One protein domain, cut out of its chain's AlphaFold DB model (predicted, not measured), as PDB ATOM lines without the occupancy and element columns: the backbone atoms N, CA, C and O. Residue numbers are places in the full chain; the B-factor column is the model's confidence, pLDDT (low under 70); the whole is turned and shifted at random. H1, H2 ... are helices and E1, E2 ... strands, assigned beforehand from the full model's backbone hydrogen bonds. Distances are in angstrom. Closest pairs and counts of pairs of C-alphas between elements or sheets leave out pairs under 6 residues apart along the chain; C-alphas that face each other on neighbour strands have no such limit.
ATOM      1  N   SER A   2      98.265 129.355  81.501       80.00
ATOM      2  CA  SER A   2      97.183 129.110  80.527       80.00
ATOM      3  C   SER A   2      96.419 127.791  80.725       80.00
ATOM      4  O   SER A   2      95.215 127.753  80.519       80.00
ATOM      5  N   LYS A   3      97.080 126.721  81.196       84.81
ATOM      6  CA  LYS A   3      96.437 125.415  81.459       84.81
ATOM      7  C   LYS A   3      95.497 125.445  82.670       84.81
ATOM      8  O   LYS A   3      94.407 124.893  82.611       84.81
ATOM      9  N   THR A   4      95.909 126.110  83.750       88.12
ATOM     10  CA  THR A   4      95.089 126.283  84.960       88.12
ATOM     11  C   THR A   4      93.887 127.172  84.668       88.12
ATOM     12  O   THR A   4      92.771 126.849  85.049       88.12
ATOM     13  N   LEU A   5      94.109 128.254  83.922       84.88
ATOM     14  CA  LEU A   5      93.062 129.175  83.498       84.88
ATOM     15  C   LEU A   5      92.049 128.473  82.576       84.88
ATOM     16  O   LEU A   5      90.854 128.550  82.831       84.88
ATOM     17  N   ALA A   6      92.506 127.683  81.599       84.12
ATOM     18  CA  ALA A   6      91.627 126.872  80.752       84.12
ATOM     19  C   ALA A   6      90.790 125.853  81.549       84.12
ATOM     20  O   ALA A   6      89.616 125.663  81.247       84.12
ATOM     21  N   ALA A   7      91.358 125.231  82.591       82.31
ATOM     22  CA  ALA A   7      90.612 124.318  83.457       82.31
ATOM     23  C   ALA A   7      89.481 125.039  84.211       82.31
ATOM     24  O   ALA A   7      88.357 124.539  84.235       82.31
ATOM     25  N   ILE A   8      89.761 126.235  84.746       88.50
ATOM     26  CA  ILE A   8      88.770 127.085  85.423       88.50
ATOM     27  C   ILE A   8      87.666 127.503  84.445       88.50
ATOM     28  O   ILE A   8      86.488 127.341  84.740       88.50
ATOM     29  N   PHE A   9      88.020 127.977  83.248       89.00
ATOM     30  CA  PHE A   9      87.019 128.312  82.232       89.00
ATOM     31  C   PHE A   9      86.174 127.097  81.835       89.00
ATOM     32  O   PHE A   9      84.963 127.223  81.672       89.00
ATOM     33  N   SER A  10      86.774 125.903  81.749       82.88
ATOM     34  CA  SER A  10      86.021 124.690  81.418       82.88
ATOM     35  C   SER A  10      84.999 124.320  82.496       82.88
ATOM     36  O   SER A  10      83.875 123.962  82.150       82.88
ATOM     37  N   SER A  11      85.321 124.470  83.789       85.38
ATOM     38  CA  SER A  11      84.362 124.171  84.860       85.38
ATOM     39  C   SER A  11      83.216 125.183  84.896       85.38
ATOM     40  O   SER A  11      82.070 124.795  85.120       85.38
ATOM     41  N   TYR A  12      83.495 126.454  84.587       86.06
ATOM     42  CA  TYR A  12      82.481 127.505  84.468       86.06
ATOM     43  C   TYR A  12      81.532 127.326  83.282       86.06
ATOM     44  O   TYR A  12      80.415 127.822  83.345       86.06
ATOM     45  N   ILE A  13      81.947 126.630  82.221       87.56
ATOM     46  CA  ILE A  13      81.084 126.311  81.072       87.56
ATOM     47  C   ILE A  13      80.326 125.000  81.312       87.56
ATOM     48  O   ILE A  13      79.140 124.899  81.008       87.56
ATOM     49  N   VAL A  14      80.982 124.002  81.908       82.75
ATOM     50  CA  VAL A  14      80.373 122.701  82.213       82.75
ATOM     51  C   VAL A  14      79.255 122.824  83.252       82.75
ATOM     52  O   VAL A  14      78.207 122.210  83.076       82.75
ATOM     53  N   CYS A  15      79.428 123.638  84.298       78.81
ATOM     54  CA  CYS A  15      78.404 123.840  85.331       78.81
ATOM     55  C   CYS A  15      77.038 124.291  84.777       78.81
ATOM     56  O   CYS A  15      76.050 123.601  85.027       78.81
ATOM     57  N   PRO A  16      76.934 125.399  84.017       83.38
ATOM     58  CA  PRO A  16      75.665 125.825  83.444       83.38
ATOM     59  C   PRO A  16      75.146 124.812  82.424       83.38
ATOM     60  O   PRO A  16      73.952 124.552  82.410       83.38
ATOM     61  N   PHE A  17      76.010 124.162  81.638       82.75
ATOM     62  CA  PHE A  17      75.560 123.150  80.678       82.75
ATOM     63  C   PHE A  17      74.900 121.940  81.358       82.75
ATOM     64  O   PHE A  17      73.910 121.412  80.860       82.75
ATOM     65  N   LEU A  18      75.405 121.531  82.524       75.38
ATOM     66  CA  LEU A  18      74.801 120.472  83.334       75.38
ATOM     67  C   LEU A  18      73.580 120.956  84.136       75.38
ATOM     68  O   LEU A  18      72.686 120.161  84.419       75.38
ATOM     69  N   ALA A  19      73.519 122.242  84.489       73.56
ATOM     70  CA  ALA A  19      72.408 122.831  85.236       73.56
ATOM     71  C   ALA A  19      71.210 123.226  84.353       73.56
ATOM     72  O   ALA A  19      70.083 123.260  84.836       73.56
ATOM     73  N   VAL A  20      71.420 123.495  83.063       81.06
ATOM     74  CA  VAL A  20      70.363 123.900  82.120       81.06
ATOM     75  C   VAL A  20      69.256 122.841  81.976       81.06
ATOM     76  O   VAL A  20      68.088 123.200  82.131       81.06
ATOM     77  N   PRO A  21      69.555 121.543  81.765       72.25
ATOM     78  CA  PRO A  21      68.526 120.501  81.710       72.25
ATOM     79  C   PRO A  21      67.715 120.413  83.007       72.25
ATOM     80  O   PRO A  21      66.501 120.232  82.976       72.25
ATOM     81  N   ILE A  22      68.382 120.607  84.147       73.62
ATOM     82  CA  ILE A  22      67.773 120.594  85.480       73.62
ATOM     83  C   ILE A  22      66.814 121.777  85.629       73.62
ATOM     84  O   ILE A  22      65.674 121.595  86.050       73.62
ATOM     85  N   TYR A  23      67.248 122.972  85.229       75.88
ATOM     86  CA  TYR A  23      66.441 124.186  85.313       75.88
ATOM     87  C   TYR A  23      65.172 124.093  84.461       75.88
ATOM     88  O   TYR A  23      64.105 124.515  84.888       75.88
ATOM     89  N   LEU A  24      65.266 123.478  83.280       74.38
ATOM     90  CA  LEU A  24      64.121 123.277  82.387       74.38
ATOM     91  C   LEU A  24      63.158 122.179  82.864       74.38
ATOM     92  O   LEU A  24      61.995 122.146  82.463       74.38
ATOM     93  N   SER A  25      63.632 121.269  83.713       71.62
ATOM     94  CA  SER A  25      62.853 120.116  84.173       71.62
ATOM     95  C   SER A  25      61.942 120.431  85.353       71.62
ATOM     96  O   SER A  25      60.965 119.710  85.580       71.62
ATOM     97  N   PHE A  26      62.224 121.516  86.075       72.56
ATOM     98  CA  PHE A  26      61.444 121.951  87.225       72.56
ATOM     99  C   PHE A  26      60.671 123.223  86.922       72.56
ATOM    100  O   PHE A  26      61.219 124.200  86.427       72.56
ATOM    101  N   SER A  27      59.385 123.208  87.258       72.38
ATOM    102  CA  SER A  27      58.522 124.379  87.181       72.38
ATOM    103  C   SER A  27      57.877 124.609  88.536       72.38
ATOM    104  O   SER A  27      57.439 123.670  89.200       72.38
ATOM    105  N   ILE A  28      57.794 125.871  88.947       77.31
ATOM    106  CA  ILE A  28      57.035 126.250  90.137       77.31
ATOM    107  C   ILE A  28      55.552 126.132  89.775       77.31
ATOM    108  O   ILE A  28      55.102 126.763  88.821       77.31
ATOM    109  N   GLN A  29      54.808 125.311  90.515       69.06
ATOM    110  CA  GLN A  29      53.352 125.248  90.424       69.06
ATOM    111  C   GLN A  29      52.737 125.852  91.687       69.06
ATOM    112  O   GLN A  29      53.126 125.516  92.807       69.06
ATOM    113  N   SER A  30      51.781 126.758  91.498       72.19
ATOM    114  CA  SER A  30      50.962 127.310  92.574       72.19
ATOM    115  C   SER A  30      49.686 126.483  92.701       72.19
ATOM    116  O   SER A  30      48.882 126.462  91.769       72.19
ATOM    117  N   ASN A  31      49.490 125.820  93.839       64.62
ATOM    118  CA  ASN A  31      48.219 125.179  94.168       64.62
ATOM    119  C   ASN A  31      47.516 126.003  95.258       64.62
ATOM    120  O   ASN A  31      48.166 126.466  96.200       64.62
ATOM    121  N   VAL A  32      46.218 126.255  95.090       71.75
ATOM    122  CA  VAL A  32      45.417 126.993  96.070       71.75
ATOM    123  C   VAL A  32      44.733 125.966  96.952       71.75
ATOM    124  O   VAL A  32      43.829 125.269  96.500       71.75
ATOM    125  N   GLU A  33      45.157 125.898  98.208       72.25
ATOM    126  CA  GLU A  33      44.618 124.958  99.184       72.25
ATOM    127  C   GLU A  33      43.940 125.728 100.323       72.25
ATOM    128  O   GLU A  33      44.364 126.821 100.720       72.25
ATOM    129  N   LEU A  34      42.836 125.178 100.823       71.31
ATOM    130  CA  LEU A  34      42.082 125.747 101.936       71.31
ATOM    131  C   LEU A  34      42.679 125.235 103.242       71.31
ATOM    132  O   LEU A  34      42.570 124.053 103.542       71.31
ATOM    133  N   LEU A  35      43.294 126.116 104.028       69.19
ATOM    134  CA  LEU A  35      43.806 125.776 105.356       69.19
ATOM    135  C   LEU A  35      42.747 126.065 106.423       69.19
ATOM    136  O   LEU A  35      42.173 127.156 106.454       69.19
ATOM    137  N   GLY A  36      42.506 125.100 107.307       67.31
ATOM    138  CA  GLY A  36      41.692 125.271 108.505       67.31
ATOM    139  C   GLY A  36      42.407 126.079 109.591       67.31
ATOM    140  O   GLY A  36      43.597 126.392 109.502       67.31
ATOM    141  N   CYS A  37      41.676 126.426 110.652       61.12
ATOM    142  CA  CYS A  37      42.206 127.153 111.814       61.12
ATOM    143  C   CYS A  37      43.284 126.369 112.592       61.12
ATOM    144  O   CYS A  37      44.022 126.950 113.383       61.12
ATOM    145  N   ASP A  38      43.358 125.059 112.367       63.56
ATOM    146  CA  ASP A  38      44.328 124.104 112.902       63.56
ATOM    147  C   ASP A  38      45.614 124.003 112.060       63.56
ATOM    148  O   ASP A  38      46.564 123.340 112.473       63.56
ATOM    149  N   GLY A  39      45.667 124.675 110.903       60.84
ATOM    150  CA  GLY A  39      46.799 124.620 109.977       60.84
ATOM    151  C   GLY A  39      46.822 123.376 109.083       60.84
ATOM    152  O   GLY A  39      47.803 123.181 108.368       60.84
ATOM    153  N   ASN A  40      45.763 122.561 109.091       63.44
ATOM    154  CA  ASN A  40      45.618 121.410 108.200       63.44
ATOM    155  C   ASN A  40      44.819 121.794 106.953       63.44
ATOM    156  O   ASN A  40      43.982 122.699 106.989       63.44
ATOM    157  N   THR A  41      45.052 121.107 105.838       62.91
ATOM    158  CA  THR A  41      44.313 121.374 104.607       62.91
ATOM    159  C   THR A  41      42.953 120.681 104.577       62.91
ATOM    160  O   THR A  41      42.808 119.487 104.843       62.91
ATOM    161  N   ASN A  55      42.166 130.749 102.309       75.00
ATOM    162  CA  ASN A  55      42.803 130.408 101.038       75.00
ATOM    163  C   ASN A  55      44.286 130.762 101.115       75.00
ATOM    164  O   ASN A  55      44.639 131.933 101.286       75.00
ATOM    165  N   VAL A  56      45.146 129.759 100.970       72.88
ATOM    166  CA  VAL A  56      46.593 129.951 100.925       72.88
ATOM    167  C   VAL A  56      47.125 129.372  99.625       72.88
ATOM    168  O   VAL A  56      46.749 128.288  99.189       72.88
ATOM    169  N   THR A  57      47.984 130.143  98.966       74.38
ATOM    170  CA  THR A  57      48.684 129.693  97.764       74.38
ATOM    171  C   THR A  57      49.989 129.040  98.189       74.38
ATOM    172  O   THR A  57      50.863 129.712  98.739       74.38
ATOM    173  N   LEU A  58      50.120 127.739  97.944       67.25
ATOM    174  CA  LEU A  58      51.358 127.009  98.180       67.25
ATOM    175  C   LEU A  58      52.153 126.913  96.880       67.25
ATOM    176  O   LEU A  58      51.656 126.450  95.852       67.25
ATOM    177  N   TYR A  59      53.408 127.350  96.945       69.00
ATOM    178  CA  TYR A  59      54.362 127.219  95.851       69.00
ATOM    179  C   TYR A  59      55.120 125.912  96.023       69.00
ATOM    180  O   TYR A  59      55.936 125.773  96.936       69.00
ATOM    181  N   ARG A  60      54.847 124.947  95.146       63.09
ATOM    182  CA  ARG A  60      55.530 123.655  95.148       63.09
ATOM    183  C   ARG A  60      56.382 123.533  93.890       63.09
ATOM    184  O   ARG A  60      55.974 123.917  92.794       63.09
ATOM    185  N   LEU A  61      57.594 123.019  94.062       68.50
ATOM    186  CA  LEU A  61      58.474 122.692  92.947       68.50
ATOM    187  C   LEU A  61      57.956 121.398  92.308       68.50
ATOM    188  O   LEU A  61      58.038 120.330  92.911       68.50
ATOM    189  N   GLY A  62      57.370 121.516  91.118       64.56
ATOM    190  CA  GLY A  62      56.796 120.408  90.365       64.56
ATOM    191  C   GLY A  62      57.642 120.038  89.151       64.56
ATOM    192  O   GLY A  62      58.520 120.786  88.710       64.56
ATOM    193  N   THR A  63      57.363 118.870  88.581       67.75
ATOM    194  CA  THR A  63      57.927 118.504  87.277       67.75
ATOM    195  C   THR A  63      57.255 119.328  86.176       67.75
ATOM    196  O   THR A  63      56.038 119.521  86.189       67.75
ATOM    197  N   SER A  64      58.048 119.864  85.243       72.25
ATOM    198  CA  SER A  64      57.523 120.605  84.088       72.25
ATOM    199  C   SER A  64      56.694 119.686  83.181       72.25
ATOM    200  O   SER A  64      56.950 118.479  83.118       72.25
ATOM    201  N   GLN A  65      55.719 120.238  82.446       64.50
ATOM    202  CA  GLN A  65      54.835 119.447  81.571       64.50
ATOM    203  C   GLN A  65      55.620 118.616  80.539       64.50
ATOM    204  O   GLN A  65      55.291 117.459  80.298       64.50
ATOM    205  N   LEU A  66      56.762 119.129  80.069       63.16
ATOM    206  CA  LEU A  66      57.684 118.422  79.169       63.16
ATOM    207  C   LEU A  66      58.193 117.078  79.721       63.16
ATOM    208  O   LEU A  66      58.391 116.122  78.969       63.16
ATOM    209  N   VAL A  67      58.418 117.004  81.035       66.88
ATOM    210  CA  VAL A  67      58.912 115.805  81.728       66.88
ATOM    211  C   VAL A  67      57.771 114.821  81.996       66.88
ATOM    212  O   VAL A  67      57.984 113.609  82.004       66.88
ATOM    213  N   ARG A  68      56.550 115.335  82.183       66.75
ATOM    214  CA  ARG A  68      55.338 114.532  82.379       66.75
ATOM    215  C   ARG A  68      54.939 113.788  81.105       66.75
ATOM    216  O   ARG A  68      54.549 112.625  81.191       66.75
ATOM    217  N   ASP A  69      55.130 114.420  79.952       72.50
ATOM    218  CA  ASP A  69      54.843 113.826  78.644       72.50
ATOM    219  C   ASP A  69      55.916 112.816  78.207       72.50
ATOM    220  O   ASP A  69      55.643 111.906  77.425       72.50
ATOM    221  N   ASN A  70      57.137 112.933  78.744       73.75
ATOM    222  CA  ASN A  70      58.277 112.099  78.369       73.75
ATOM    223  C   ASN A  70      58.943 111.456  79.599       73.75
ATOM    224  O   ASN A  70      59.906 112.003  80.145       73.75
TER     225      ASN A  70
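What this domain is: This is residues 2 to 41 and 55 to 70 of the 235 residues of a protein of Anopheles maculatus (UniProt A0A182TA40). A long helix, H1, leads straight into a ladder of two antiparallel strands, E1 and E2, and a short helix, H2, sits near the place where H1 ends and the ladder begins. Residues 2 to 22 of H1 stick out as a free arm that makes much of the length. The printed part has 56 residues, with two named helices and two named strands in the order H1, E1, E2, H2; the class is mixed, helices and strands. It is extended, with a radius of gyration of the C-alphas of 19.6 A and spans of 63 by 28 by 12 A.

How they stand to each other: E1, residues 26 to 35, and E2, residues 55 to 63, are antiparallel neighbours, at 153 degrees between their directions. N 29 and O 60, 2.9 A apart, and N 58 and O 31, 2.9 A apart, are within hydrogen-bond range. H1, residues 2 to 25, comes closest to E2 at the C-alphas of Ser 25 and Thr 63, 6.0 A apart. H2, residues 65 to 69, is close to H1 but not clearly touching; their closest C-alphas, Ser 25 and Val 67, are 6.3 A apart. E1 and H2 are only just apart, at 8.3 A. In H2 every O i to N i+4 pair is within hydrogen-bond range; in H1, 17 of 20 are.

Where its parts are: E1 is 25.6 A long from first to last C-alpha and E2 23.7 A. H1 measures 35.7 A, from C-alpha 2 at (97.183, 129.110, 80.527) to C-alpha 25 at (62.853, 120.116, 84.173). H2 ends at C-alpha 69, (54.843, 113.826, 78.644).

The domain as a whole: The C-alphas farthest apart, Ser 2 and Cys 37, are 63.3 A apart. Residues 42 to 54 are not printed; C-alphas 41 and 55 stand 9.8 A apart across this cut, in the link E1 to E2. The links H1 to E1 and E2 to H2 are tight. Mean pLDDT of the printed part is 74.0, with 19 residues under 70, among them 35 to 41 and 58 to 63.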